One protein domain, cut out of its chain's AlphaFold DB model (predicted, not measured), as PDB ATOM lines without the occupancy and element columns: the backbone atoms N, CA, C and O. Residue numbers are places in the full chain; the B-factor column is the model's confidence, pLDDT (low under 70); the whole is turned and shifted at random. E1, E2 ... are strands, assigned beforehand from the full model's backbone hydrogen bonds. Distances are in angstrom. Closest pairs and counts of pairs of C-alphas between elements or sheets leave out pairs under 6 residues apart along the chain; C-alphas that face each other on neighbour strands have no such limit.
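Overview. This is residues 692 to 891 of the 1278 residues of the protein "Sushi domain-containing protein" of Pomacea canaliculata (UniProt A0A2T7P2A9). Five small, twisted sheets stand like blades in an open ring, a propeller that is not closed. Their first strands, E1, E5, E9, E13 and E17, lie side by side toward the middle, and a gap is left between the first blade, E1 to E4, and the last, E17 to E19. The printed part has 200 residues, with no named helix and 19 named strands, E1 to E19, in chain order across four sheets of four strands and one of three, each wholly antiparallel. The class is all strand, and the whole is compact, with a radius of gyration of the C-alphas of 16.6 A. The C-alphas span 42 by 38 by 34 A.

Along the chain. Find C-alpha 692 at (-9.089, -28.736, -31.602), where E1, residues 692 to 694, begins. From there read E2 at 700 to 705, E3 at 710 to 715, 17.0 A long, and E4 at 722 to 726. The second sheet holds E5 at 732 to 738, 16.8 A, E6 at 743 to 748, E7 at 753 to 758 and E8 at 764 to 769. C-alpha 773 at (-22.440, -45.730, -24.087) opens E9, residues 773 to 781, the longest strand at 21.6 A, which bends by 75 degrees at residue 776. E10, 786 to 793, is 21.0 A long and bends by 52 degrees at residue 790; E11, 802 to 808, is 20.2 A, and E12 is 815 to 821. Next come E13 at 824 to 830, E14 at 833 to 838, E15 at 843 to 848 and E16 at 854 to 859. E17, 866 to 872, is 17.6 A long, E18 is 875 to 880, and E19, 887 to 890, ends at C-alpha 890, (-26.894, -14.318, -31.507).

Arrangement. Each sheet is a meander, each strand the antiparallel neighbour of the one before, and its successive strands form hairpins. In the first, look at N 693 and O 702 of E1 and E2, 3.0 A apart and within hydrogen-bond range. The five sheets form a stack of sheets, face to face in turn. The first and second have best planes 26 degrees apart, and the closest C-alphas of E1 and E5 are those of Phe 692 and Leu 735, 6.2 A. In the second, N 736 of E5 and O 745 of E6 are within range at 2.9 A. It faces the third at 12 degrees, where the C-alphas of Thr 734 in E5 and Asp 777 in E9 are the closest of those strands, 6.0 A. In E9 and E10, N 779 and O 788 are 3.0 A apart. The third and fourth stand at 13 degrees; the closest C-alphas of E9 and E13 are those of Thr 779 and Val 828, 5.9 A. E12 and E13 meet only through their link. N 828 of E13 and O 835 of E14 are 2.9 A apart. The fourth and fifth stand at 18 degrees, and the C-alphas of Gly 826 in E13 and Asp 868 in E17 come to 3.8 A, the closest of those strands. N 870 of E17 and O 877 of E18 are 2.8 A apart. Across the gap, E1 and E17 are apart.

Size, cuts and confidence. The C-alphas of Thr 719 and Asn 797 are the two farthest apart, 48.9 A. The printed part has no cut and no long link. Its mean pLDDT is 77.3, with 40 residues under 70, among them residues 692 to 701, 714 to 721, 795 to 800 and 881 to 886.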
ATOM      1  N   PHE A 692     -10.066 -29.825 -31.703       47.88
ATOM      2  CA  PHE A 692      -9.089 -28.736 -31.602       47.88
ATOM      3  C   PHE A 692      -9.199 -28.004 -30.260       47.88
ATOM      4  O   PHE A 692     -10.299 -27.627 -29.863       47.88
ATOM      5  N   VAL A 693      -8.073 -27.705 -29.594       55.53
ATOM      6  CA  VAL A 693      -8.062 -26.808 -28.417       55.53
ATOM      7  C   VAL A 693      -6.818 -25.915 -28.373       55.53
ATOM      8  O   VAL A 693      -5.724 -26.333 -28.750       55.53
ATOM      9  N   GLN A 694      -6.971 -24.684 -27.874       55.25
ATOM     10  CA  GLN A 694      -5.898 -23.689 -27.745       55.25
ATOM     11  C   GLN A 694      -5.541 -23.404 -26.274       55.25
ATOM     12  O   GLN A 694      -6.416 -23.314 -25.414       55.25
ATOM     13  N   THR A 695      -4.258 -23.158 -25.987       54.75
ATOM     14  CA  THR A 695      -3.824 -22.533 -24.722       54.75
ATOM     15  C   THR A 695      -3.792 -21.006 -24.827       54.75
ATOM     16  O   THR A 695      -3.124 -20.440 -25.693       54.75
ATOM     17  N   GLY A 696      -4.449 -20.316 -23.889       48.66
ATOM     18  CA  GLY A 696      -4.385 -18.850 -23.793       48.66
ATOM     19  C   GLY A 696      -3.025 -18.302 -23.329       48.66
ATOM     20  O   GLY A 696      -2.723 -17.146 -23.585       48.66
ATOM     21  N   LEU A 697      -2.200 -19.128 -22.669       44.22
ATOM     22  CA  LEU A 697      -0.932 -18.705 -22.050       44.22
ATOM     23  C   LEU A 697       0.323 -19.016 -22.883       44.22
ATOM     24  O   LEU A 697       1.359 -18.403 -22.648       44.22
ATOM     25  N   ALA A 698       0.255 -19.956 -23.833       47.34
ATOM     26  CA  ALA A 698       1.421 -20.408 -24.603       47.34
ATOM     27  C   ALA A 698       1.237 -20.333 -26.130       47.34
ATOM     28  O   ALA A 698       2.148 -20.702 -26.865       47.34
ATOM     29  N   TYR A 699       0.078 -19.870 -26.622       61.44
ATOM     30  CA  TYR A 699      -0.248 -19.807 -28.058       61.44
ATOM     31  C   TYR A 699      -0.073 -21.153 -28.789       61.44
ATOM     32  O   TYR A 699       0.233 -21.196 -29.984       61.44
ATOM     33  N   GLN A 700      -0.258 -22.255 -28.055       64.50
ATOM     34  CA  GLN A 700      -0.188 -23.620 -28.572       64.50
ATOM     35  C   GLN A 700      -1.574 -24.134 -28.940       64.50
ATOM     36  O   GLN A 700      -2.571 -23.817 -28.287       64.50
ATOM     37  N   VAL A 701      -1.579 -24.967 -29.969       68.94
ATOM     38  CA  VAL A 701      -2.719 -25.613 -30.604       68.94
ATOM     39  C   VAL A 701      -2.549 -27.116 -30.456       68.94
ATOM     40  O   VAL A 701      -1.474 -27.632 -30.753       68.94
ATOM     41  N   TYR A 702      -3.605 -27.799 -30.028       76.38
ATOM     42  CA  TYR A 702      -3.692 -29.254 -29.921       76.38
ATOM     43  C   TYR A 702      -4.760 -29.762 -30.880       76.38
ATOM     44  O   TYR A 702      -5.837 -29.165 -30.944       76.38
ATOM     45  N   TRP A 703      -4.494 -30.864 -31.579       78.31
ATOM     46  CA  TRP A 703      -5.489 -31.522 -32.422       78.31
ATOM     47  C   TRP A 703      -5.382 -33.043 -32.406       78.31
ATOM     48  O   TRP A 703      -4.312 -33.604 -32.163       78.31
ATOM     49  N   ALA A 704      -6.505 -33.700 -32.681       72.31
ATOM     50  CA  ALA A 704      -6.558 -35.135 -32.919       72.31
ATOM     51  C   ALA A 704      -6.394 -35.419 -34.420       72.31
ATOM     52  O   ALA A 704      -7.179 -34.940 -35.239       72.31
ATOM     53  N   ASP A 705      -5.353 -36.173 -34.772       71.81
ATOM     54  CA  ASP A 705      -5.079 -36.678 -36.113       71.81
ATOM     55  C   ASP A 705      -5.613 -38.113 -36.216       71.81
ATOM     56  O   ASP A 705      -4.978 -39.081 -35.784       71.81
ATOM     57  N   THR A 706      -6.817 -38.249 -36.774       65.25
ATOM     58  CA  THR A 706      -7.486 -39.544 -36.956       65.25
ATOM     59  C   THR A 706      -6.871 -40.394 -38.066       65.25
ATOM     60  O   THR A 706      -7.176 -41.580 -38.143       65.25
ATOM     61  N   GLY A 707      -6.024 -39.820 -38.930       59.22
ATOM     62  CA  GLY A 707      -5.290 -40.573 -39.949       59.22
ATOM     63  C   GLY A 707      -4.073 -41.296 -39.370       59.22
ATOM     64  O   GLY A 707      -3.748 -42.399 -39.801       59.22
ATOM     65  N   VAL A 708      -3.423 -40.689 -38.373       64.12
ATOM     66  CA  VAL A 708      -2.243 -41.242 -37.683       64.12
ATOM     67  C   VAL A 708      -2.610 -41.969 -36.376       64.12
ATOM     68  O   VAL A 708      -1.817 -42.769 -35.882       64.12
ATOM     69  N   GLY A 709      -3.797 -41.725 -35.807       67.88
ATOM     70  CA  GLY A 709      -4.188 -42.255 -34.492       67.88
ATOM     71  C   GLY A 709      -3.441 -41.558 -33.349       67.88
ATOM     72  O   GLY A 709      -2.983 -42.197 -32.400       67.88
ATOM     73  N   ALA A 710      -3.238 -40.244 -33.476       77.88
ATOM     74  CA  ALA A 710      -2.342 -39.480 -32.616       77.88
ATOM     75  C   ALA A 710      -2.906 -38.105 -32.243       77.88
ATOM     76  O   ALA A 710      -3.567 -37.441 -33.034       77.88
ATOM     77  N   ILE A 711      -2.577 -37.634 -31.044       81.12
ATOM     78  CA  ILE A 711      -2.800 -36.255 -30.611       81.12
ATOM     79  C   ILE A 711      -1.516 -35.472 -30.875       81.12
ATOM     80  O   ILE A 711      -0.452 -35.814 -30.353       81.12
ATOM     81  N   SER A 712      -1.621 -34.408 -31.665       78.38
ATOM     82  CA  SER A 712      -0.505 -33.548 -32.067       78.38
ATOM     83  C   SER A 712      -0.627 -32.140 -31.484       78.38
ATOM     84  O   SER A 712      -1.715 -31.690 -31.121       78.38
ATOM     85  N   ARG A 713       0.508 -31.442 -31.397       75.44
ATOM     86  CA  ARG A 713       0.630 -30.055 -30.938       75.44
ATOM     87  C   ARG A 713       1.518 -29.244 -31.875       75.44
ATOM     88  O   ARG A 713       2.474 -29.782 -32.418       75.44
ATOM     89  N   ALA A 714       1.239 -27.948 -32.010       62.41
ATOM     90  CA  ALA A 714       2.139 -26.945 -32.587       62.41
ATOM     91  C   ALA A 714       1.875 -25.555 -31.975       62.41
ATOM     92  O   ALA A 714       0.859 -25.346 -31.312       62.41
ATOM     93  N   TYR A 715       2.750 -24.577 -32.213       57.53
ATOM     94  CA  TYR A 715       2.410 -23.163 -31.997       57.53
ATOM     95  C   TYR A 715       1.499 -22.636 -33.119       57.53
ATOM     96  O   TYR A 715       1.550 -23.121 -34.248       57.53
ATOM     97  N   LEU A 716       0.729 -21.576 -32.848       53.56
ATOM     98  CA  LEU A 716      -0.142 -20.896 -33.830       53.56
ATOM     99  C   LEU A 716       0.572 -20.424 -35.117       53.56
ATOM    100  O   LEU A 716      -0.081 -20.198 -36.129       53.56
ATOM    101  N   ASN A 717       1.899 -20.278 -35.092       47.69
ATOM    102  CA  ASN A 717       2.731 -19.942 -36.254       47.69
ATOM    103  C   ASN A 717       3.232 -21.178 -37.040       47.69
ATOM    104  O   ASN A 717       4.108 -21.043 -37.890       47.69
ATOM    105  N   GLY A 718       2.741 -22.381 -36.723       47.59
ATOM    106  CA  GLY A 718       3.140 -23.646 -37.351       47.59
ATOM    107  C   GLY A 718       4.499 -24.200 -36.905       47.59
ATOM    108  O   GLY A 718       4.919 -25.244 -37.398       47.59
ATOM    109  N   THR A 719       5.208 -23.535 -35.986       47.69
ATOM    110  CA  THR A 719       6.492 -24.038 -35.466       47.69
ATOM    111  C   THR A 719       6.293 -25.066 -34.349       47.69
ATOM    112  O   THR A 719       5.257 -25.081 -33.685       47.69
ATOM    113  N   TRP A 720       7.310 -25.911 -34.129       52.59
ATOM    114  CA  TRP A 720       7.307 -26.984 -33.121       52.59
ATOM    115  C   TRP A 720       6.099 -27.923 -33.221       52.59
ATOM    116  O   TRP A 720       5.419 -28.174 -32.228       52.59
ATOM    117  N   GLN A 721       5.842 -28.450 -34.422       63.72
ATOM    118  CA  GLN A 721       4.919 -29.571 -34.562       63.72
ATOM    119  C   GLN A 721       5.512 -30.825 -33.903       63.72
ATOM    120  O   GLN A 721       6.612 -31.256 -34.250       63.72
ATOM    121  N   GLU A 722       4.763 -31.425 -32.985       70.88
ATOM    122  CA  GLU A 722       5.112 -32.658 -32.284       70.88
ATOM    123  C   GLU A 722       3.878 -33.546 -32.076       70.88
ATOM    124  O   GLU A 722       2.742 -33.069 -32.052       70.88
ATOM    125  N   ILE A 723       4.108 -34.845 -31.891       77.00
ATOM    126  CA  ILE A 723       3.088 -35.792 -31.440       77.00
ATOM    127  C   ILE A 723       3.168 -35.852 -29.911       77.00
ATOM    128  O   ILE A 723       4.188 -36.260 -29.360       77.00
ATOM    129  N   VAL A 724       2.096 -35.437 -29.237       80.12
ATOM    130  CA  VAL A 724       1.982 -35.429 -27.767       80.12
ATOM    131  C   VAL A 724       1.652 -36.826 -27.248       80.12
ATOM    132  O   VAL A 724       2.159 -37.246 -26.210       80.12
ATOM    133  N   PHE A 725       0.802 -37.558 -27.971       81.56
ATOM    134  CA  PHE A 725       0.379 -38.907 -27.613       81.56
ATOM    135  C   PHE A 725       0.030 -39.703 -28.870       81.56
ATOM    136  O   PHE A 725      -0.689 -39.208 -29.732       81.56
ATOM    137  N   ALA A 726       0.504 -40.942 -28.964       80.81
ATOM    138  CA  ALA A 726       0.101 -41.894 -29.994       80.81
ATOM    139  C   ALA A 726       0.027 -43.289 -29.374       80.81
ATOM    140  O   ALA A 726       0.925 -43.691 -28.630       80.81
ATOM    141  N   HIS A 727      -1.038 -44.026 -29.675       76.88
ATOM    142  CA  HIS A 727      -1.264 -45.360 -29.135       76.88
ATOM    143  C   HIS A 727      -2.054 -46.189 -30.148       76.88
ATOM    144  O   HIS A 727      -3.027 -45.704 -30.710       76.88
ATOM    145  N   ARG A 728      -1.643 -47.441 -30.388       72.81
ATOM    146  CA  ARG A 728      -2.192 -48.266 -31.485       72.81
ATOM    147  C   ARG A 728      -3.691 -48.544 -31.348       72.81
ATOM    148  O   ARG A 728      -4.390 -48.582 -32.351       72.81
ATOM    149  N   ASP A 729      -4.158 -48.702 -30.112       74.94
ATOM    150  CA  ASP A 729      -5.532 -49.112 -29.789       74.94
ATOM    151  C   ASP A 729      -6.413 -47.950 -29.284       74.94
ATOM    152  O   ASP A 729      -7.307 -48.163 -28.460       74.94
ATOM    153  N   ILE A 730      -6.092 -46.707 -29.667       76.31
ATOM    154  CA  ILE A 730      -6.828 -45.494 -29.277       76.31
ATOM    155  C   ILE A 730      -6.969 -44.579 -30.492       76.31
ATOM    156  O   ILE A 730      -5.970 -44.114 -31.038       76.31
ATOM    157  N   VAL A 731      -8.207 -44.240 -30.850       77.88
ATOM    158  CA  VAL A 731      -8.497 -43.200 -31.846       77.88
ATOM    159  C   VAL A 731      -9.161 -42.034 -31.128       77.88
ATOM    160  O   VAL A 731     -10.357 -42.063 -30.843       77.88
ATOM    161  N   ALA A 732      -8.364 -41.017 -30.802       78.31
ATOM    162  CA  ALA A 732      -8.890 -39.763 -30.284       78.31
ATOM    163  C   ALA A 732      -9.680 -39.046 -31.394       78.31
ATOM    164  O   ALA A 732      -9.135 -38.841 -32.476       78.31
ATOM    165  N   GLU A 733     -10.933 -38.660 -31.133       74.06
ATOM    166  CA  GLU A 733     -11.724 -37.835 -32.068       74.06
ATOM    167  C   GLU A 733     -11.894 -36.405 -31.532       74.06
ATOM    168  O   GLU A 733     -11.530 -35.440 -32.209       74.06
ATOM    169  N   THR A 734     -12.363 -36.281 -30.288       80.75
ATOM    170  CA  THR A 734     -12.677 -35.004 -29.624       80.75
ATOM    171  C   THR A 734     -11.695 -34.722 -28.487       80.75
ATOM    172  O   THR A 734     -11.298 -35.645 -27.772       80.75
ATOM    173  N   LEU A 735     -11.319 -33.449 -28.302       85.50
ATOM    174  CA  LEU A 735     -10.354 -32.982 -27.299       85.50
ATOM    175  C   LEU A 735     -10.917 -31.836 -26.450       85.50
ATOM    176  O   LEU A 735     -11.589 -30.951 -26.969       85.50
ATOM    177  N   PHE A 736     -10.531 -31.783 -25.174       86.75
ATOM    178  CA  PHE A 736     -10.794 -30.655 -24.275       86.75
ATOM    179  C   PHE A 736      -9.606 -30.417 -23.329       86.75
ATOM    180  O   PHE A 736      -8.966 -31.366 -22.879       86.75
ATOM    181  N   LEU A 737      -9.286 -29.156 -23.019       84.00
ATOM    182  CA  LEU A 737      -8.057 -28.777 -22.309       84.00
ATOM    183  C   LEU A 737      -8.333 -27.907 -21.074       84.00
ATOM    184  O   LEU A 737      -8.691 -26.734 -21.193       84.00
ATOM    185  N   ASP A 738      -8.033 -28.435 -19.885       83.69
ATOM    186  CA  ASP A 738      -7.864 -27.612 -18.686       83.69
ATOM    187  C   ASP A 738      -6.466 -26.978 -18.712       83.69
ATOM    188  O   ASP A 738      -5.463 -27.545 -18.263       83.69
ATOM    189  N   HIS A 739      -6.408 -25.759 -19.247       72.94
ATOM    190  CA  HIS A 739      -5.191 -24.955 -19.312       72.94
ATOM    191  C   HIS A 739      -4.638 -24.565 -17.929       72.94
ATOM    192  O   HIS A 739      -3.445 -24.271 -17.831       72.94
ATOM    193  N   ARG A 740      -5.459 -24.549 -16.864       74.75
ATOM    194  CA  ARG A 740      -5.006 -24.193 -15.508       74.75
ATOM    195  C   ARG A 740      -4.268 -25.349 -14.851       74.75
ATOM    196  O   ARG A 740      -3.265 -25.120 -14.184       74.75
ATOM    197  N   ARG A 741      -4.748 -26.581 -15.050       78.94
ATOM    198  CA  ARG A 741      -4.127 -27.798 -14.496       78.94
ATOM    199  C   ARG A 741      -3.179 -28.514 -15.458       78.94
ATOM    200  O   ARG A 741      -2.548 -29.483 -15.050       78.94
ATOM    201  N   GLN A 742      -3.060 -28.044 -16.703       84.88
ATOM    202  CA  GLN A 742      -2.273 -28.687 -17.766       84.88
ATOM    203  C   GLN A 742      -2.741 -30.132 -18.027       84.88
ATOM    204  O   GLN A 742      -1.941 -31.059 -18.150       84.88
ATOM    205  N   LEU A 743      -4.063 -30.317 -18.094       87.06
ATOM    206  CA  LEU A 743      -4.723 -31.611 -18.270       87.06
ATOM    207  C   LEU A 743      -5.509 -31.643 -19.585       87.06
ATOM    208  O   LEU A 743      -6.417 -30.835 -19.785       87.06
ATOM    209  N   LEU A 744      -5.169 -32.585 -20.465       89.31
ATOM    210  CA  LEU A 744      -5.843 -32.808 -21.742       89.31
ATOM    211  C   LEU A 744      -6.752 -34.039 -21.653       89.31
ATOM    212  O   LEU A 744      -6.293 -35.140 -21.354       89.31
ATOM    213  N   TYR A 745      -8.027 -33.842 -21.950       90.56
ATOM    214  CA  TYR A 745      -9.067 -34.862 -21.977       90.56
ATOM    215  C   TYR A 745      -9.416 -35.203 -23.423       90.56
ATOM    216  O   TYR A 745      -9.435 -34.315 -24.279       90.56
ATOM    217  N   PHE A 746      -9.697 -36.474 -23.701       90.00
ATOM    218  CA  PHE A 746     -10.066 -36.928 -25.040       90.00
ATOM    219  C   PHE A 746     -11.077 -38.076 -25.010       90.00
ATOM    220  O   PHE A 746     -11.081 -38.882 -24.078       90.00
ATOM    221  N   ILE A 747     -11.907 -38.176 -26.049       88.38
ATOM    222  CA  ILE A 747     -12.754 -39.351 -26.295       88.38
ATOM    223  C   ILE A 747     -12.040 -40.297 -27.254       88.38
ATOM    224  O   ILE A 747     -11.625 -39.892 -28.339       88.38
ATOM    225  N   ASP A 748     -11.944 -41.560 -26.850       87.38
ATOM    226  CA  ASP A 748     -11.595 -42.693 -27.700       87.38
ATOM    227  C   ASP A 748     -12.880 -43.376 -28.176       87.38
ATOM    228  O   ASP A 748     -13.542 -44.097 -27.417       87.38
ATOM    229  N   THR A 749     -13.235 -43.144 -29.438       74.56
ATOM    230  CA  THR A 749     -14.471 -43.684 -30.017       74.56
ATOM    231  C   THR A 749     -14.390 -45.188 -30.259       74.56
ATOM    232  O   THR A 749     -15.412 -45.866 -30.142       74.56
ATOM    233  N   THR A 750     -13.190 -45.735 -30.492       77.12
ATOM    234  CA  THR A 750     -12.986 -47.177 -30.722       77.12
ATOM    235  C   THR A 750     -13.109 -48.018 -29.457       77.12
ATOM    236  O   THR A 750     -13.674 -49.106 -29.505       77.12
ATOM    237  N   GLY A 751     -12.616 -47.522 -28.317       75.56
ATOM    238  CA  GLY A 751     -12.696 -48.232 -27.039       75.56
ATOM    239  C   GLY A 751     -13.900 -47.876 -26.164       75.56
ATOM    240  O   GLY A 751     -14.066 -48.498 -25.117       75.56
ATOM    241  N   HIS A 752     -14.702 -46.878 -26.557       85.19
ATOM    242  CA  HIS A 752     -15.804 -46.306 -25.763       85.19
ATOM    243  C   HIS A 752     -15.315 -45.779 -24.397       85.19
ATOM    244  O   HIS A 752     -15.852 -46.077 -23.323       85.19
ATOM    245  N   ARG A 753     -14.221 -45.008 -24.446       89.31
ATOM    246  CA  ARG A 753     -13.468 -44.533 -23.277       89.31
ATOM    247  C   ARG A 753     -13.271 -43.022 -23.304       89.31
ATOM    248  O   ARG A 753     -13.141 -42.422 -24.368       89.31
ATOM    249  N   VAL A 754     -13.139 -42.430 -22.119       90.50
ATOM    250  CA  VAL A 754     -12.607 -41.074 -21.941       90.50
ATOM    251  C   VAL A 754     -11.214 -41.182 -21.326       90.50
ATOM    252  O   VAL A 754     -11.033 -41.747 -20.241       90.50
ATOM    253  N   GLY A 755     -10.225 -40.667 -22.047       89.56
ATOM    254  CA  GLY A 755      -8.830 -40.612 -21.639       89.56
ATOM    255  C   GLY A 755      -8.439 -39.251 -21.069       89.56
ATOM    256  O   GLY A 755      -9.025 -38.219 -21.396       89.56
ATOM    257  N   LEU A 756      -7.416 -39.262 -20.220       91.44
ATOM    258  CA  LEU A 756      -6.799 -38.088 -19.617       91.44
ATOM    259  C   LEU A 756      -5.277 -38.191 -19.723       91.44
ATOM    260  O   LEU A 756      -4.687 -39.197 -19.325       91.44
ATOM    261  N   ILE A 757      -4.648 -37.124 -20.211       89.62
ATOM    262  CA  ILE A 757      -3.198 -36.940 -20.292       89.62
ATOM    263  C   ILE A 757      -2.807 -35.724 -19.450       89.62
ATOM    264  O   ILE A 757      -3.290 -34.611 -19.664       89.62
ATOM    265  N   SER A 758      -1.886 -35.921 -18.513       86.50
ATOM    266  CA  SER A 758      -1.172 -34.829 -17.850       86.50
ATOM    267  C   SER A 758      -0.094 -34.291 -18.785       86.50
ATOM    268  O   SER A 758       0.877 -34.988 -19.059       86.50
ATOM    269  N   LEU A 759      -0.217 -33.049 -19.249       83.44
ATOM    270  CA  LEU A 759       0.774 -32.426 -20.137       83.44
ATOM    271  C   LEU A 759       2.089 -32.089 -19.414       83.44
ATOM    272  O   LEU A 759       3.119 -31.920 -20.061       83.44
ATOM    273  N   ALA A 760       2.064 -32.011 -18.079       77.50
ATOM    274  CA  ALA A 760       3.245 -31.758 -17.255       77.50
ATOM    275  C   ALA A 760       4.102 -33.018 -17.029       77.50
ATOM    276  O   ALA A 760       5.323 -32.925 -16.940       77.50
ATOM    277  N   THR A 761       3.477 -34.197 -16.929       81.88
ATOM    278  CA  THR A 761       4.172 -35.469 -16.634       81.88
ATOM    279  C   THR A 761       4.114 -36.489 -17.771       81.88
ATOM    280  O   THR A 761       4.714 -37.554 -17.657       81.88
ATOM    281  N   MET A 762       3.364 -36.198 -18.840       81.31
ATOM    282  CA  MET A 762       2.957 -37.129 -19.904       81.31
ATOM    283  C   MET A 762       2.318 -38.431 -19.388       81.31
ATOM    284  O   MET A 762       2.271 -39.443 -20.085       81.31
ATOM    285  N   ALA A 763       1.789 -38.411 -18.158       81.69
ATOM    286  CA  ALA A 763       1.074 -39.538 -17.581       81.69
ATOM    287  C   ALA A 763      -0.329 -39.641 -18.191       81.69
ATOM    288  O   ALA A 763      -1.112 -38.691 -18.128       81.69
ATOM    289  N   PHE A 764      -0.641 -40.811 -18.742       86.62
ATOM    290  CA  PHE A 764      -1.931 -41.152 -19.332       86.62
ATOM    291  C   PHE A 764      -2.737 -42.069 -18.400       86.62
ATOM    292  O   PHE A 764      -2.181 -42.989 -17.796       86.62
ATOM    293  N   ARG A 765      -4.053 -41.846 -18.309       89.69
ATOM    294  CA  ARG A 765      -5.013 -42.773 -17.693       89.69
ATOM    295  C   ARG A 765      -6.370 -42.722 -18.398       89.69
ATOM    296  O   ARG A 765      -6.769 -41.674 -18.899       89.69
ATOM    297  N   ILE A 766      -7.105 -43.828 -18.369       89.19
ATOM    298  CA  ILE A 766      -8.546 -43.837 -18.655       89.19
ATOM    299  C   ILE A 766      -9.281 -43.426 -17.378       89.19
ATOM    300  O   ILE A 766      -8.954 -43.931 -16.304       89.19
ATOM    301  N   ILE A 767     -10.231 -42.496 -17.489       91.69
ATOM    302  CA  ILE A 767     -11.058 -42.032 -16.360       91.69
ATOM    303  C   ILE A 767     -12.479 -42.589 -16.410       91.69
ATOM    304  O   ILE A 767     -13.088 -42.804 -15.369       91.69
ATOM    305  N   LEU A 768     -13.001 -42.852 -17.610       89.06
ATOM    306  CA  LEU A 768     -14.333 -43.408 -17.822       89.06
ATOM    307  C   LEU A 768     -14.279 -44.455 -18.927       89.06
ATOM    308  O   LEU A 768     -13.631 -44.258 -19.955       89.06
ATOM    309  N   GLN A 769     -14.995 -45.550 -18.714       87.62
ATOM    310  CA  GLN A 769     -15.226 -46.593 -19.699       87.62
ATOM    311  C   GLN A 769     -16.631 -47.141 -19.470       87.62
ATOM    312  O   GLN A 769     -16.959 -47.520 -18.347       87.62
ATOM    313  N   SER A 770     -17.446 -47.187 -20.521       82.31
ATOM    314  CA  SER A 770     -18.777 -47.790 -20.474       82.31
ATOM    315  C   SER A 770     -18.950 -48.713 -21.679       82.31
ATOM    316  O   SER A 770     -18.714 -48.266 -22.800       82.31
ATOM    317  N   PRO A 771     -19.353 -49.983 -21.492       78.31
ATOM    318  CA  PRO A 771     -19.691 -50.854 -22.614       78.31
ATOM    319  C   PRO A 771     -21.014 -50.444 -23.282       78.31
ATOM    320  O   PRO A 771     -21.252 -50.816 -24.426       78.31
ATOM    321  N   ASP A 772     -21.853 -49.669 -22.585       82.50
ATOM    322  CA  ASP A 772     -23.232 -49.376 -22.983       82.50
ATOM    323  C   ASP A 772     -23.413 -47.972 -23.589       82.50
ATOM    324  O   ASP A 772     -24.513 -47.639 -24.030       82.50
ATOM    325  N   ILE A 773     -22.378 -47.118 -23.590       84.56
ATOM    326  CA  ILE A 773     -22.440 -45.730 -24.087       84.56
ATOM    327  C   ILE A 773     -21.259 -45.448 -25.016       84.56
ATOM    328  O   ILE A 773     -20.106 -45.486 -24.591       84.56
ATOM    329  N   THR A 774     -21.546 -45.057 -26.258       86.56
ATOM    330  CA  THR A 774     -20.550 -44.466 -27.157       86.56
ATOM    331  C   THR A 774     -20.497 -42.960 -26.931       86.56
ATOM    332  O   THR A 774     -21.453 -42.240 -27.212       86.56
ATOM    333  N   TYR A 775     -19.382 -42.462 -26.399       88.50
ATOM    334  CA  TYR A 775     -19.162 -41.021 -26.265       88.50
ATOM    335  C   TYR A 775     -18.796 -40.397 -27.621       88.50
ATOM    336  O   TYR A 775     -18.139 -41.035 -28.448       88.50
ATOM    337  N   HIS A 776     -19.211 -39.150 -27.845       83.81
ATOM    338  CA  HIS A 776     -18.943 -38.402 -29.080       83.81
ATOM    339  C   HIS A 776     -18.285 -37.047 -28.817       83.81
ATOM    340  O   HIS A 776     -17.284 -36.726 -29.456       83.81
ATOM    341  N   ASP A 777     -18.807 -36.273 -27.868       86.25
ATOM    342  CA  ASP A 777     -18.320 -34.924 -27.581       86.25
ATOM    343  C   ASP A 777     -18.044 -34.721 -26.085       86.25
ATOM    344  O   ASP A 777     -18.667 -35.375 -25.241       86.25
ATOM    345  N   LEU A 778     -17.108 -33.828 -25.746       89.25
ATOM    346  CA  LEU A 778     -16.779 -33.497 -24.364       89.25
ATOM    347  C   LEU A 778     -16.492 -32.008 -24.150       89.25
ATOM    348  O   LEU A 778     -15.777 -31.360 -24.909       89.25
ATOM    349  N   THR A 779     -16.986 -31.476 -23.036       88.25
ATOM    350  CA  THR A 779     -16.664 -30.124 -22.570       88.25
ATOM    351  C   THR A 779     -16.595 -30.107 -21.043       88.25
ATOM    352  O   THR A 779     -16.982 -31.077 -20.391       88.25
ATOM    353  N   GLY A 780     -16.080 -29.042 -20.431       86.25
ATOM    354  CA  GLY A 780     -15.888 -29.030 -18.980       86.25
ATOM    355  C   GLY A 780     -15.874 -27.653 -18.337       86.25
ATOM    356  O   GLY A 780     -15.441 -26.652 -18.906       86.25
ATOM    357  N   HIS A 781     -16.333 -27.631 -17.093       86.06
ATOM    358  CA  HIS A 781     -16.528 -26.443 -16.285       86.06
ATOM    359  C   HIS A 781     -15.335 -26.257 -15.338       86.06
ATOM    360  O   HIS A 781     -15.269 -26.817 -14.240       86.06
ATOM    361  N   VAL A 782     -14.361 -25.454 -15.786       76.62
ATOM    362  CA  VAL A 782     -13.046 -25.246 -15.130       76.62
ATOM    363  C   VAL A 782     -13.161 -24.828 -13.658       76.62
ATOM    364  O   VAL A 782     -12.323 -25.214 -12.846       76.62
ATOM    365  N   THR A 783     -14.194 -24.066 -13.291       75.94
ATOM    366  CA  THR A 783     -14.402 -23.595 -11.911       75.94
ATOM    367  C   THR A 783     -15.107 -24.589 -10.986       75.94
ATOM    368  O   THR A 783     -14.745 -24.630  -9.814       75.94
ATOM    369  N   THR A 784     -16.091 -25.372 -11.452       81.31
ATOM    370  CA  THR A 784     -16.943 -26.186 -10.559       81.31
ATOM    371  C   THR A 784     -16.359 -27.554 -10.243       81.31
ATOM    372  O   THR A 784     -16.523 -28.030  -9.125       81.31
ATOM    373  N   GLY A 785     -15.678 -28.193 -11.200       83.94
ATOM    374  CA  GLY A 785     -15.261 -29.591 -11.040       83.94
ATOM    375  C   GLY A 785     -15.806 -30.571 -12.088       83.94
ATOM    376  O   GLY A 785     -15.459 -31.748 -12.031       83.94
ATOM    377  N   THR A 786     -16.628 -30.102 -13.027       88.00
ATOM    378  CA  THR A 786     -17.516 -30.973 -13.814       88.00
ATOM    379  C   THR A 786     -17.076 -31.126 -15.271       88.00
ATOM    380  O   THR A 786     -16.787 -30.139 -15.946       88.00
ATOM    381  N   LEU A 787     -17.083 -32.359 -15.773       90.19
ATOM    382  CA  LEU A 787     -17.049 -32.712 -17.191       90.19
ATOM    383  C   LEU A 787     -18.469 -33.047 -17.664       90.19
ATOM    384  O   LEU A 787     -19.218 -33.728 -16.965       90.19
ATOM    385  N   TYR A 788     -18.809 -32.602 -18.868       91.38
ATOM    386  CA  TYR A 788     -20.025 -32.966 -19.588       91.38
ATOM    387  C   TYR A 788     -19.635 -33.756 -20.836       91.38
ATOM    388  O   TYR A 788     -18.711 -33.379 -21.559       91.38
ATOM    389  N   LEU A 789     -20.336 -34.858 -21.079       90.81
ATOM    390  CA  LEU A 789     -20.058 -35.829 -22.134       90.81
ATOM    391  C   LEU A 789     -21.339 -36.107 -22.915       90.81
ATOM    392  O   LEU A 789     -22.340 -36.505 -22.320       90.81
ATOM    393  N   SER A 790     -21.314 -35.942 -24.236       90.50
ATOM    394  CA  SER A 790     -22.408 -36.405 -25.089       90.50
ATOM    395  C   SER A 790     -22.150 -37.845 -25.523       90.50
ATOM    396  O   SER A 790     -21.008 -38.242 -25.778       90.50
ATOM    397  N   GLY A 791     -23.208 -38.645 -25.612       87.38
ATOM    398  CA  GLY A 791     -23.099 -40.012 -26.095       87.38
ATOM    399  C   GLY A 791     -24.425 -40.623 -26.513       87.38
ATOM    400  O   GLY A 791     -25.488 -40.014 -26.386       87.38
ATOM    401  N   VAL A 792     -24.348 -41.847 -27.026       85.75
ATOM    402  CA  VAL A 792     -25.487 -42.637 -27.503       85.75
ATOM    403  C   VAL A 792     -25.447 -44.011 -26.836       85.75
ATOM    404  O   VAL A 792     -24.392 -44.640 -26.755       85.75
ATOM    405  N   ARG A 793     -26.586 -44.483 -26.313       85.69
ATOM    406  CA  ARG A 793     -26.666 -45.782 -25.627       85.69
ATOM    407  C   ARG A 793     -26.800 -46.941 -26.605       85.69
ATOM    408  O   ARG A 793     -27.735 -46.969 -27.401       85.69
ATOM    409  N   LEU A 794     -25.928 -47.939 -26.475       74.94
ATOM    410  CA  LEU A 794     -25.915 -49.172 -27.264       74.94
ATOM    411  C   LEU A 794     -27.004 -50.153 -26.799       74.94
ATOM    412  O   LEU A 794     -26.735 -51.225 -26.263       74.94
ATOM    413  N   THR A 795     -28.269 -49.795 -27.005       66.31
ATOM    414  CA  THR A 795     -29.388 -50.719 -26.788       66.31
ATOM    415  C   THR A 795     -29.492 -51.710 -27.945       66.31
ATOM    416  O   THR A 795     -29.478 -51.300 -29.101       66.31
ATOM    417  N   GLY A 796     -29.708 -52.999 -27.661       55.91
ATOM    418  CA  GLY A 796     -29.861 -54.061 -28.676       55.91
ATOM    419  C   GLY A 796     -31.109 -53.983 -29.579       55.91
ATOM    420  O   GLY A 796     -31.459 -54.978 -30.202       55.91
ATOM    421  N   ASN A 797     -31.784 -52.831 -29.638       52.66
ATOM    422  CA  ASN A 797     -32.914 -52.520 -30.515       52.66
ATOM    423  C   ASN A 797     -32.663 -51.181 -31.232       52.66
ATOM    424  O   ASN A 797     -31.955 -50.313 -30.724       52.66
ATOM    425  N   SER A 798     -33.285 -51.002 -32.399       50.41
ATOM    426  CA  SER A 798     -32.973 -49.998 -33.437       50.41
ATOM    427  C   SER A 798     -33.186 -48.510 -33.099       50.41
ATOM    428  O   SER A 798     -33.167 -47.675 -34.000       50.41
ATOM    429  N   CYS A 799     -33.384 -48.146 -31.834       55.59
ATOM    430  CA  CYS A 799     -33.494 -46.761 -31.370       55.59
ATOM    431  C   CYS A 799     -32.551 -46.565 -30.182       55.59
ATOM    432  O   CYS A 799     -32.959 -46.723 -29.037       55.59
ATOM    433  N   CYS A 800     -31.288 -46.254 -30.472       67.25
ATOM    434  CA  CYS A 800     -30.261 -45.966 -29.473       67.25
ATOM    435  C   CYS A 800     -30.472 -44.545 -28.912       67.25
ATOM    436  O   CYS A 800     -30.247 -43.588 -29.653       67.25
ATOM    437  N   PRO A 801     -30.922 -44.359 -27.654       80.62
ATOM    438  CA  PRO A 801     -31.210 -43.027 -27.140       80.62
ATOM    439  C   PRO A 801     -29.915 -42.267 -26.836       80.62
ATOM    440  O   PRO A 801     -28.997 -42.787 -26.194       80.62
ATOM    441  N   GLY A 802     -29.872 -41.010 -27.267       85.25
ATOM    442  CA  GLY A 802     -28.844 -40.049 -26.901       85.25
ATOM    443  C   GLY A 802     -28.957 -39.620 -25.436       85.25
ATOM    444  O   GLY A 802     -30.048 -39.534 -24.859       85.25
ATOM    445  N   VAL A 803     -27.804 -39.328 -24.843       89.69
ATOM    446  CA  VAL A 803     -27.643 -38.932 -23.444       89.69
ATOM    447  C   VAL A 803     -26.577 -37.840 -23.331       89.69
ATOM    448  O   VAL A 803     -25.594 -37.841 -24.074       89.69
ATOM    449  N   ILE A 804     -26.767 -36.912 -22.394       90.38
ATOM    450  CA  ILE A 804     -25.693 -36.053 -21.886       90.38
ATOM    451  C   ILE A 804     -25.416 -36.494 -20.452       90.38
ATOM    452  O   ILE A 804     -26.300 -36.472 -19.597       90.38
ATOM    453  N   VAL A 805     -24.186 -36.936 -20.218       91.00
ATOM    454  CA  VAL A 805     -23.683 -37.455 -18.947       91.00
ATOM    455  C   VAL A 805     -22.818 -36.382 -18.299       91.00
ATOM    456  O   VAL A 805     -21.986 -35.773 -18.972       91.00
ATOM    457  N   ARG A 806     -22.971 -36.173 -16.992       90.81
ATOM    458  CA  ARG A 806     -22.029 -35.389 -16.189       90.81
ATOM    459  C   ARG A 806     -21.125 -36.300 -15.360       90.81
ATOM    460  O   ARG A 806     -21.529 -37.397 -14.978       90.81
ATOM    461  N   SER A 807     -19.921 -35.833 -15.060       92.44
ATOM    462  CA  SER A 807     -18.967 -36.493 -14.160       92.44
ATOM    463  C   SER A 807     -17.993 -35.484 -13.549       92.44
ATOM    464  O   SER A 807     -17.891 -34.343 -13.999       92.44
ATOM    465  N   ASN A 808     -17.238 -35.893 -12.533       90.50
ATOM    466  CA  ASN A 808     -16.082 -35.137 -12.053       90.50
ATOM    467  C   ASN A 808     -14.871 -35.294 -12.998       90.50
ATOM    468  O   ASN A 808     -14.751 -36.281 -13.724       90.50
ATOM    469  N   TRP A 809     -13.907 -34.366 -12.925       86.94
ATOM    470  CA  TRP A 809     -12.632 -34.392 -13.682       86.94
ATOM    471  C   TRP A 809     -11.799 -35.688 -13.584       86.94
ATOM    472  O   TRP A 809     -10.850 -35.872 -14.354       86.94
ATOM    473  N   ASP A 810     -12.069 -36.548 -12.604       85.19
ATOM    474  CA  ASP A 810     -11.391 -37.827 -12.383       85.19
ATOM    475  C   ASP A 810     -12.202 -39.050 -12.844       85.19
ATOM    476  O   ASP A 810     -11.673 -40.158 -12.792       85.19
ATOM    477  N   GLY A 811     -13.433 -38.852 -13.330       86.25
ATOM    478  CA  GLY A 811     -14.370 -39.917 -13.692       86.25
ATOM    479  C   GLY A 811     -15.250 -40.413 -12.538       86.25
ATOM    480  O   GLY A 811     -16.015 -41.355 -12.727       86.25
ATOM    481  N   SER A 812     -15.177 -39.801 -11.351       87.25
ATOM    482  CA  SER A 812     -16.128 -40.065 -10.263       87.25
ATOM    483  C   SER A 812     -17.461 -39.327 -10.465       87.25
ATOM    484  O   SER A 812     -17.580 -38.471 -11.342       87.25
ATOM    485  N   ASP A 813     -18.461 -39.665  -9.644       88.88
ATOM    486  CA  ASP A 813     -19.779 -39.006  -9.590       88.88
ATOM    487  C   ASP A 813     -20.470 -38.879 -10.964       88.88
ATOM    488  O   ASP A 813     -20.809 -37.793 -11.429       88.88
ATOM    489  N   VAL A 814     -20.626 -40.017 -11.648       88.25
ATOM    490  CA  VAL A 814     -21.209 -40.096 -12.995       88.25
ATOM    491  C   VAL A 814     -22.734 -40.174 -12.915       88.25
ATOM    492  O   VAL A 814     -23.267 -41.113 -12.324       88.25
ATOM    493  N   TRP A 815     -23.433 -39.235 -13.556       86.88
ATOM    494  CA  TRP A 815     -24.901 -39.197 -13.611       86.88
ATOM    495  C   TRP A 815     -25.391 -38.789 -15.004       86.88
ATOM    496  O   TRP A 815     -24.753 -37.980 -15.681       86.88
ATOM    497  N   ASP A 816     -26.548 -39.305 -15.423       87.56
ATOM    498  CA  ASP A 816     -27.239 -38.801 -16.613       87.56
ATOM    499  C   ASP A 816     -27.853 -37.424 -16.296       87.56
ATOM    500  O   ASP A 816     -28.732 -37.324 -15.439       87.56
ATOM    501  N   GLU A 817     -27.411 -36.369 -16.980       86.94
ATOM    502  CA  GLU A 817     -27.950 -35.009 -16.813       86.94
ATOM    503  C   GLU A 817     -29.184 -34.799 -17.709       86.94
ATOM    504  O   GLU A 817     -30.186 -34.229 -17.282       86.94
ATOM    505  N   LEU A 818     -29.142 -35.313 -18.946       85.75
ATOM    506  CA  LEU A 818     -30.268 -35.318 -19.887       85.75
ATOM    507  C   LEU A 818     -30.365 -36.670 -20.601       85.75
ATOM    508  O   LEU A 818     -29.365 -37.198 -21.087       85.75
ATOM    509  N   THR A 819     -31.580 -37.206 -20.718       83.69
ATOM    510  CA  THR A 819     -31.884 -38.480 -21.393       83.69
ATOM    511  C   THR A 819     -32.987 -38.295 -22.438       83.69
ATOM    512  O   THR A 819     -33.741 -37.325 -22.386       83.69
ATOM    513  N   GLY A 820     -33.086 -39.220 -23.398       76.38
ATOM    514  CA  GLY A 820     -34.118 -39.178 -24.446       76.38
ATOM    515  C   GLY A 820     -33.794 -38.254 -25.627       76.38
ATOM    516  O   GLY A 820     -34.691 -37.900 -26.389       76.38
ATOM    517  N   LEU A 821     -32.524 -37.872 -25.788       83.88
ATOM    518  CA  LEU A 821     -32.027 -37.163 -26.971       83.88
ATOM    519  C   LEU A 821     -31.905 -38.146 -28.153       83.88
ATOM    520  O   LEU A 821     -32.014 -39.358 -27.962       83.88
ATOM    521  N   GLN A 822     -31.657 -37.655 -29.372       83.25
ATOM    522  CA  GLN A 822     -31.351 -38.527 -30.515       83.25
ATOM    523  C   GLN A 822     -29.838 -38.606 -30.746       83.25
ATOM    524  O   GLN A 822     -29.222 -39.592 -30.346       83.25
ATOM    525  N   THR A 823     -29.206 -37.578 -31.326       83.81
ATOM    526  CA  THR A 823     -27.745 -37.570 -31.552       83.81
ATOM    527  C   THR A 823     -27.090 -36.252 -31.109       83.81
ATOM    528  O   THR A 823     -26.782 -35.393 -31.940       83.81
ATOM    529  N   PRO A 824     -26.846 -36.064 -29.795       87.50
ATOM    530  CA  PRO A 824     -26.183 -34.866 -29.283       87.50
ATOM    531  C   PRO A 824     -24.703 -34.804 -29.709       87.50
ATOM    532  O   PRO A 824     -23.892 -35.659 -29.342       87.50
ATOM    533  N   ARG A 825     -24.353 -33.771 -30.478       83.50
ATOM    534  CA  ARG A 825     -23.014 -33.440 -30.998       83.50
ATOM    535  C   ARG A 825     -22.771 -31.929 -30.903       83.50
ATOM    536  O   ARG A 825     -23.717 -31.172 -30.704       83.50
ATOM    537  N   GLY A 826     -21.527 -31.487 -31.058       75.25
ATOM    538  CA  GLY A 826     -21.170 -30.071 -31.048       75.25
ATOM    539  C   GLY A 826     -21.550 -29.427 -29.723       75.25
ATOM    540  O   GLY A 826     -22.458 -28.600 -29.673       75.25
ATOM    541  N   MET A 827     -20.915 -29.867 -28.643       85.94
ATOM    542  CA  MET A 827     -21.237 -29.470 -27.280       85.94
ATOM    543  C   MET A 827     -20.214 -28.472 -26.739       85.94
ATOM    544  O   MET A 827     -19.018 -28.742 -26.681       85.94
ATOM    545  N   VAL A 828     -20.689 -27.316 -26.279       84.88
ATOM    546  CA  VAL A 828     -19.832 -26.264 -25.730       84.88
ATOM    547  C   VAL A 828     -20.450 -25.642 -24.488       84.88
ATOM    548  O   VAL A 828     -21.647 -25.358 -24.429       84.88
ATOM    549  N   LEU A 829     -19.609 -25.410 -23.486       84.31
ATOM    550  CA  LEU A 829     -19.968 -24.668 -22.290       84.31
ATOM    551  C   LEU A 829     -19.607 -23.185 -22.464       84.31
ATOM    552  O   LEU A 829     -18.460 -22.849 -22.756       84.31
ATOM    553  N   SER A 830     -20.573 -22.298 -22.236       79.38
ATOM    554  CA  SER A 830     -20.379 -20.847 -22.214       79.38
ATOM    555  C   SER A 830     -20.887 -20.281 -20.894       79.38
ATOM    556  O   SER A 830     -22.093 -20.145 -20.700       79.38
ATOM    557  N   GLN A 831     -19.959 -19.921 -19.999       74.94
ATOM    558  CA  GLN A 831     -20.274 -19.546 -18.613       74.94
ATOM    559  C   GLN A 831     -21.116 -20.659 -17.961       74.94
ATOM    560  O   GLN A 831     -20.691 -21.812 -17.992       74.94
ATOM    561  N   ASP A 832     -22.306 -20.340 -17.453       75.88
ATOM    562  CA  ASP A 832     -23.207 -21.295 -16.801       75.88
ATOM    563  C   ASP A 832     -24.271 -21.881 -17.761       75.88
ATOM    564  O   ASP A 832     -25.318 -22.361 -17.324       75.88
ATOM    565  N   ALA A 833     -24.046 -21.826 -19.080       83.25
ATOM    566  CA  ALA A 833     -24.927 -22.412 -20.090       83.25
ATOM    567  C   ALA A 833     -24.211 -23.504 -20.897       83.25
ATOM    568  O   ALA A 833     -23.161 -23.264 -21.498       83.25
ATOM    569  N   LEU A 834     -24.808 -24.695 -20.953       87.69
ATOM    570  CA  LEU A 834     -24.381 -25.798 -21.808       87.69
ATOM    571  C   LEU A 834     -25.190 -25.762 -23.108       87.69
ATOM    572  O   LEU A 834     -26.414 -25.875 -23.073       87.69
ATOM    573  N   LEU A 835     -24.520 -25.609 -24.247       87.69
ATOM    574  CA  LEU A 835     -25.146 -25.661 -25.567       87.69
ATOM    575  C   LEU A 835     -24.730 -26.941 -26.289       87.69
ATOM    576  O   LEU A 835     -23.581 -27.369 -26.182       87.69
ATOM    577  N   TRP A 836     -25.651 -27.529 -27.048       89.00
ATOM    578  CA  TRP A 836     -25.371 -28.662 -27.930       89.00
ATOM    579  C   TRP A 836     -26.287 -28.647 -29.151       89.00
ATOM    580  O   TRP A 836     -27.353 -28.020 -29.146       89.00
ATOM    581  N   VAL A 837     -25.903 -29.395 -30.182       86.75
ATOM    582  CA  VAL A 837     -26.732 -29.628 -31.362       86.75
ATOM    583  C   VAL A 837     -27.218 -31.075 -31.374       86.75
ATOM    584  O   VAL A 837     -26.432 -32.005 -31.221       86.75
ATOM    585  N   ASP A 838     -28.514 -31.307 -31.557       86.00
ATOM    586  CA  ASP A 838     -29.018 -32.647 -31.865       86.00
ATOM    587  C   ASP A 838     -29.056 -32.806 -33.390       86.00
ATOM    588  O   ASP A 838     -29.884 -32.201 -34.080       86.00
ATOM    589  N   SER A 839     -28.108 -33.578 -33.927       80.00
ATOM    590  CA  SER A 839     -27.873 -33.673 -35.374       80.00
ATOM    591  C   SER A 839     -28.986 -34.442 -36.101       80.00
ATOM    592  O   SER A 839     -29.238 -34.201 -37.284       80.00
ATOM    593  N   SER A 840     -29.707 -35.319 -35.392       81.25
ATOM    594  CA  SER A 840     -30.884 -36.033 -35.901       81.25
ATOM    595  C   SER A 840     -32.134 -35.162 -35.830       81.25
ATOM    596  O   SER A 840     -32.856 -35.064 -36.818       81.25
ATOM    597  N   ASN A 841     -32.371 -34.500 -34.691       80.75
ATOM    598  CA  ASN A 841     -33.549 -33.644 -34.499       80.75
ATOM    599  C   ASN A 841     -33.432 -32.265 -35.176       80.75
ATOM    600  O   ASN A 841     -34.413 -31.527 -35.204       80.75
ATOM    601  N   LYS A 842     -32.256 -31.909 -35.716       83.69
ATOM    602  CA  LYS A 842     -31.966 -30.604 -36.341       83.69
ATOM    603  C   LYS A 842     -32.232 -29.434 -35.384       83.69
ATOM    604  O   LYS A 842     -32.806 -28.421 -35.773       83.69
ATOM    605  N   THR A 843     -31.817 -29.553 -34.123       84.12
ATOM    606  CA  THR A 843     -32.041 -28.517 -33.098       84.12
ATOM    607  C   THR A 843     -30.748 -28.041 -32.455       84.12
ATOM    608  O   THR A 843     -29.926 -28.850 -32.030       84.12
ATOM    609  N   LEU A 844     -30.592 -26.721 -32.323       84.31
ATOM    610  CA  LEU A 844     -29.632 -26.108 -31.405       84.31
ATOM    611  C   LEU A 844     -30.332 -25.870 -30.064       84.31
ATOM    612  O   LEU A 844     -31.347 -25.173 -30.005       84.31
ATOM    613  N   ASN A 845     -29.780 -26.427 -28.992       86.12
ATOM    614  CA  ASN A 845     -30.382 -26.426 -27.664       86.12
ATOM    615  C   ASN A 845     -29.447 -25.772 -26.641       86.12
ATOM    616  O   ASN A 845     -28.226 -25.769 -26.807       86.12
ATOM    617  N   LEU A 846     -30.037 -25.242 -25.571       86.31
ATOM    618  CA  LEU A 846     -29.338 -24.657 -24.432       86.31
ATOM    619  C   LEU A 846     -29.932 -25.193 -23.129       86.31
ATOM    620  O   LEU A 846     -31.148 -25.232 -22.962       86.31
ATOM    621  N   LEU A 847     -29.070 -25.561 -22.188       85.25
ATOM    622  CA  LEU A 847     -29.398 -25.856 -20.798       85.25
ATOM    623  C   LEU A 847     -28.714 -24.805 -19.925       85.25
ATOM    624  O   LEU A 847     -27.488 -24.707 -19.912       85.25
ATOM    625  N   ASN A 848     -29.499 -24.023 -19.188       82.69
ATOM    626  CA  ASN A 848     -28.958 -23.128 -18.172       82.69
ATOM    627  C   ASN A 848     -28.701 -23.934 -16.890       82.69
ATOM    628  O   ASN A 848     -29.636 -24.447 -16.275       82.69
ATOM    629  N   LEU A 849     -27.434 -24.037 -16.489       82.19
ATOM    630  CA  LEU A 849     -26.980 -24.839 -15.352       82.19
ATOM    631  C   LEU A 849     -27.334 -24.207 -13.995       82.19
ATOM    632  O   LEU A 849     -27.368 -24.911 -12.990       82.19
ATOM    633  N   THR A 850     -27.638 -22.904 -13.948       78.25
ATOM    634  CA  THR A 850     -28.075 -22.225 -12.708       78.25
ATOM    635  C   THR A 850     -29.552 -22.453 -12.392       78.25
ATOM    636  O   THR A 850     -29.930 -22.535 -11.226       78.25
ATOM    637  N   THR A 851     -30.397 -22.560 -13.421       76.06
ATOM    638  CA  THR A 851     -31.856 -22.723 -13.288       76.06
ATOM    639  C   THR A 851     -32.333 -24.148 -13.562       76.06
ATOM    640  O   THR A 851     -33.490 -24.457 -13.288       76.06
ATOM    641  N   GLY A 852     -31.488 -25.001 -14.153       75.69
ATOM    642  CA  GLY A 852     -31.861 -26.328 -14.651       75.69
ATOM    643  C   GLY A 852     -32.815 -26.299 -15.854       75.69
ATOM    644  O   GLY A 852     -33.342 -27.337 -16.246       75.69
ATOM    645  N   SER A 853     -33.081 -25.125 -16.439       76.75
ATOM    646  CA  SER A 853     -34.048 -24.979 -17.529       76.75
ATOM    647  C   SER A 853     -33.399 -25.246 -18.886       76.75
ATOM    648  O   SER A 853     -32.504 -24.503 -19.302       76.75
ATOM    649  N   SER A 854     -33.886 -26.262 -19.597       79.12
ATOM    650  CA  SER A 854     -33.584 -26.477 -21.013       79.12
ATOM    651  C   SER A 854     -34.452 -25.584 -21.908       79.12
ATOM    652  O   SER A 854     -35.565 -25.191 -21.553       79.12
ATOM    653  N   SER A 855     -33.928 -25.199 -23.068       77.50
ATOM    654  CA  SER A 855     -34.602 -24.338 -24.043       77.50
ATOM    655  C   SER A 855     -34.092 -24.616 -25.456       77.50
ATOM    656  O   SER A 855     -32.890 -24.750 -25.688       77.50
ATOM    657  N   LEU A 856     -35.020 -24.679 -26.408       79.62
ATOM    658  CA  LEU A 856     -34.719 -24.746 -27.835       79.62
ATOM    659  C   LEU A 856     -34.335 -23.344 -28.327       79.62
ATOM    660  O   LEU A 856     -35.137 -22.420 -28.202       79.62
ATOM    661  N   LEU A 857     -33.131 -23.183 -28.882       72.75
ATOM    662  CA  LEU A 857     -32.668 -21.903 -29.430       72.75
ATOM    663  C   LEU A 857     -33.036 -21.738 -30.905       72.75
ATOM    664  O   LEU A 857     -33.455 -20.658 -31.315       72.75
ATOM    665  N   LEU A 858     -32.851 -22.788 -31.712       77.69
ATOM    666  CA  LEU A 858     -33.049 -22.722 -33.159       77.69
ATOM    667  C   LEU A 858     -33.419 -24.092 -33.740       77.69
ATOM    668  O   LEU A 858     -32.776 -25.099 -33.438       77.69
ATOM    669  N   LEU A 859     -34.423 -24.102 -34.619       77.19
ATOM    670  CA  LEU A 859     -34.681 -25.194 -35.560       77.19
ATOM    671  C   LEU A 859     -33.796 -24.987 -36.791       77.19
ATOM    672  O   LEU A 859     -33.856 -23.940 -37.437       77.19
ATOM    673  N   LEU A 860     -32.961 -25.973 -37.096       76.12
ATOM    674  CA  LEU A 860     -32.040 -25.955 -38.223       76.12
ATOM    675  C   LEU A 860     -32.732 -26.515 -39.485       76.12
ATOM    676  O   LEU A 860     -33.635 -27.345 -39.370       76.12
ATOM    677  N   PRO A 861     -32.332 -26.091 -40.699       69.69
ATOM    678  CA  PRO A 861     -32.927 -26.587 -41.944       69.69
ATOM    679  C   PRO A 861     -32.779 -28.107 -42.107       69.69
ATOM    680  O   PRO A 861     -31.764 -28.673 -41.701       69.69
ATOM    681  N   GLU A 862     -33.727 -28.769 -42.779       65.81
ATOM    682  CA  GLU A 862     -33.718 -30.235 -42.968       65.81
ATOM    683  C   GLU A 862     -32.428 -30.766 -43.623       65.81
ATOM    684  O   GLU A 862     -31.965 -31.855 -43.291       65.81
ATOM    685  N   TRP A 863     -31.817 -29.975 -44.513       63.53
ATOM    686  CA  TRP A 863     -30.565 -30.307 -45.206       63.53
ATOM    687  C   TRP A 863     -29.297 -30.110 -44.362       63.53
ATOM    688  O   TRP A 863     -28.209 -30.394 -44.852       63.53
ATOM    689  N   SER A 864     -29.405 -29.598 -43.132       69.69
ATOM    690  CA  SER A 864     -28.242 -29.344 -42.275       69.69
ATOM    691  C   SER A 864     -27.720 -30.623 -41.618       69.69
ATOM    692  O   SER A 864     -28.492 -31.472 -41.166       69.69
ATOM    693  N   ALA A 865     -26.403 -30.769 -41.521       70.81
ATOM    694  CA  ALA A 865     -25.743 -31.839 -40.774       70.81
ATOM    695  C   ALA A 865     -24.685 -31.237 -39.833       70.81
ATOM    696  O   ALA A 865     -23.477 -31.377 -40.073       70.81
ATOM    697  N   PRO A 866     -25.131 -30.532 -38.777       73.56
ATOM    698  CA  PRO A 866     -24.248 -29.854 -37.840       73.56
ATOM    699  C   PRO A 866     -23.342 -30.850 -37.107       73.56
ATOM    700  O   PRO A 866     -23.800 -31.933 -36.712       73.56
ATOM    701  N   ARG A 867     -22.069 -30.473 -36.927       73.50
ATOM    702  CA  ARG A 867     -21.049 -31.306 -36.266       73.50
ATOM    703  C   ARG A 867     -20.500 -30.667 -34.997       73.50
ATOM    704  O   ARG A 867     -20.629 -31.282 -33.946       73.50
ATOM    705  N   ASP A 868     -19.935 -29.465 -35.100       73.12
ATOM    706  CA  ASP A 868     -19.197 -28.806 -34.017       73.12
ATOM    707  C   ASP A 868     -19.807 -27.436 -33.689       73.12
ATOM    708  O   ASP A 868     -20.411 -26.787 -34.549       73.12
ATOM    709  N   LEU A 869     -19.628 -26.978 -32.448       79.12
ATOM    710  CA  LEU A 869     -20.195 -25.734 -31.923       79.12
ATOM    711  C   LEU A 869     -19.140 -24.970 -31.114       79.12
ATOM    712  O   LEU A 869     -18.393 -25.556 -30.336       79.12
ATOM    713  N   ALA A 870     -19.107 -23.649 -31.257       74.44
ATOM    714  CA  ALA A 870     -18.263 -22.749 -30.479       74.44
ATOM    715  C   ALA A 870     -19.049 -21.488 -30.093       74.44
ATOM    716  O   ALA A 870     -19.910 -21.035 -30.843       74.44
ATOM    717  N   VAL A 871     -18.740 -20.880 -28.947       71.25
ATOM    718  CA  VAL A 871     -19.332 -19.595 -28.536       71.25
ATOM    719  C   VAL A 871     -18.238 -18.542 -28.424       71.25
ATOM    720  O   VAL A 871     -17.208 -18.768 -27.790       71.25
ATOM    721  N   LEU A 872     -18.471 -17.377 -29.031       67.88
ATOM    722  CA  LEU A 872     -17.595 -16.214 -28.934       67.88
ATOM    723  C   LEU A 872     -18.418 -14.998 -28.501       67.88
ATOM    724  O   LEU A 872     -19.267 -14.503 -29.246       67.88
ATOM    725  N   GLY A 873     -18.169 -14.515 -27.283       70.69
ATOM    726  CA  GLY A 873     -18.951 -13.436 -26.684       70.69
ATOM    727  C   GLY A 873     -20.415 -13.844 -26.508       70.69
ATOM    728  O   GLY A 873     -20.728 -14.656 -25.647       70.69
ATOM    729  N   ASN A 874     -21.296 -13.278 -27.333       73.50
ATOM    730  CA  ASN A 874     -22.749 -13.484 -27.293       73.50
ATOM    731  C   ASN A 874     -23.293 -14.126 -28.591       73.50
ATOM    732  O   ASN A 874     -24.451 -13.942 -28.965       73.50
ATOM    733  N   VAL A 875     -22.432 -14.824 -29.336       70.06
ATOM    734  CA  VAL A 875     -22.776 -15.466 -30.610       70.06
ATOM    735  C   VAL A 875     -22.301 -16.913 -30.582       70.06
ATOM    736  O   VAL A 875     -21.125 -17.177 -30.321       70.06
ATOM    737  N   ALA A 876     -23.212 -17.842 -30.868       71.44
ATOM    738  CA  ALA A 876     -22.884 -19.237 -31.128       71.44
ATOM    739  C   ALA A 876     -22.588 -19.427 -32.621       71.44
ATOM    740  O   ALA A 876     -23.316 -18.914 -33.470       71.44
ATOM    741  N   TYR A 877     -21.529 -20.168 -32.926       75.50
ATOM    742  CA  TYR A 877     -21.056 -20.511 -34.265       75.50
ATOM    743  C   TYR A 877     -21.050 -22.029 -34.410       75.50
ATOM    744  O   TYR A 877     -20.532 -22.704 -33.523       75.50
ATOM    745  N   TRP A 878     -21.567 -22.571 -35.513       73.00
ATOM    746  CA  TRP A 878     -21.540 -24.013 -35.767       73.00
ATOM    747  C   TRP A 878     -21.031 -24.359 -37.163       73.00
ATOM    748  O   TRP A 878     -21.217 -23.607 -38.128       73.00
ATOM    749  N   THR A 879     -20.392 -25.524 -37.254       71.62
ATOM    750  CA  THR A 879     -19.990 -26.153 -38.514       71.62
ATOM    751  C   THR A 879     -21.097 -27.079 -39.005       71.62
ATOM    752  O   THR A 879     -21.762 -27.757 -38.219       71.62
ATOM    753  N   ASP A 880     -21.285 -27.126 -40.318       72.69
ATOM    754  CA  ASP A 880     -22.166 -28.074 -40.992       72.69
ATOM    755  C   ASP A 880     -21.307 -28.968 -41.897       72.69
ATOM    756  O   ASP A 880     -20.373 -28.496 -42.538       72.69
ATOM    757  N   THR A 881     -21.576 -30.270 -41.934       67.31
ATOM    758  CA  THR A 881     -20.828 -31.207 -42.791       67.31
ATOM    759  C   THR A 881     -21.330 -31.234 -44.233       67.31
ATOM    760  O   THR A 881     -20.584 -31.661 -45.118       67.31
ATOM    761  N   LEU A 882     -22.549 -30.742 -44.484       67.12
ATOM    762  CA  LEU A 882     -23.170 -30.633 -45.809       67.12
ATOM    763  C   LEU A 882     -23.096 -29.213 -46.400       67.12
ATOM    764  O   LEU A 882     -23.415 -29.027 -47.572       67.12
ATOM    765  N   SER A 883     -22.649 -28.218 -45.627       63.53
ATOM    766  CA  SER A 883     -22.464 -26.833 -46.078       63.53
ATOM    767  C   SER A 883     -21.035 -26.350 -45.790       63.53
ATOM    768  O   SER A 883     -20.586 -26.453 -44.651       63.53
ATOM    769  N   PRO A 884     -20.321 -25.746 -46.762       50.53
ATOM    770  CA  PRO A 884     -18.968 -25.224 -46.544       50.53
ATOM    771  C   PRO A 884     -18.931 -23.954 -45.672       50.53
ATOM    772  O   PRO A 884     -17.850 -23.465 -45.347       50.53
ATOM    773  N   TYR A 885     -20.090 -23.393 -45.312       57.41
ATOM    774  CA  TYR A 885     -20.210 -22.129 -44.589       57.41
ATOM    775  C   TYR A 885     -20.274 -22.321 -43.069       57.41
ATOM    776  O   TYR A 885     -21.109 -23.074 -42.562       57.41
ATOM    777  N   LEU A 886     -19.459 -21.554 -42.336       62.34
ATOM    778  CA  LEU A 886     -19.601 -21.379 -40.890       62.34
ATOM    779  C   LEU A 886     -20.874 -20.570 -40.602       62.34
ATOM    780  O   LEU A 886     -21.005 -19.427 -41.042       62.34
ATOM    781  N   SER A 887     -21.804 -21.157 -39.856       72.06
ATOM    782  CA  SER A 887     -23.084 -20.526 -39.514       72.06
ATOM    783  C   SER A 887     -23.038 -19.920 -38.112       72.06
ATOM    784  O   SER A 887     -22.246 -20.359 -37.278       72.06
ATOM    785  N   ARG A 888     -23.855 -18.891 -37.837       71.94
ATOM    786  CA  ARG A 888     -23.864 -18.195 -36.538       71.94
ATOM    787  C   ARG A 888     -25.247 -17.703 -36.115       71.94
ATOM    788  O   ARG A 888     -26.044 -17.321 -36.966       71.94
ATOM    789  N   VAL A 889     -25.493 -17.636 -34.806       74.94
ATOM    790  CA  VAL A 889     -26.725 -17.094 -34.208       74.94
ATOM    791  C   VAL A 889     -26.415 -16.277 -32.937       74.94
ATOM    792  O   VAL A 889     -25.632 -16.733 -32.098       74.94
ATOM    793  N   PRO A 890     -26.979 -15.062 -32.766       70.19
ATOM    794  CA  PRO A 890     -26.894 -14.318 -31.507       70.19
ATOM    795  C   PRO A 890     -27.671 -15.021 -30.388       70.19
ATOM    796  O   PRO A 890     -28.785 -15.487 -30.613       70.19
ATOM    797  N   LEU A 891     -27.121 -15.053 -29.173       69.06
ATOM    798  CA  LEU A 891     -27.745 -15.725 -28.023       69.06
ATOM    799  C   LEU A 891     -28.715 -14.826 -27.227       69.06
ATOM    800  O   LEU A 891     -29.474 -15.324 -26.400       69.06
TER     801      LEU A 891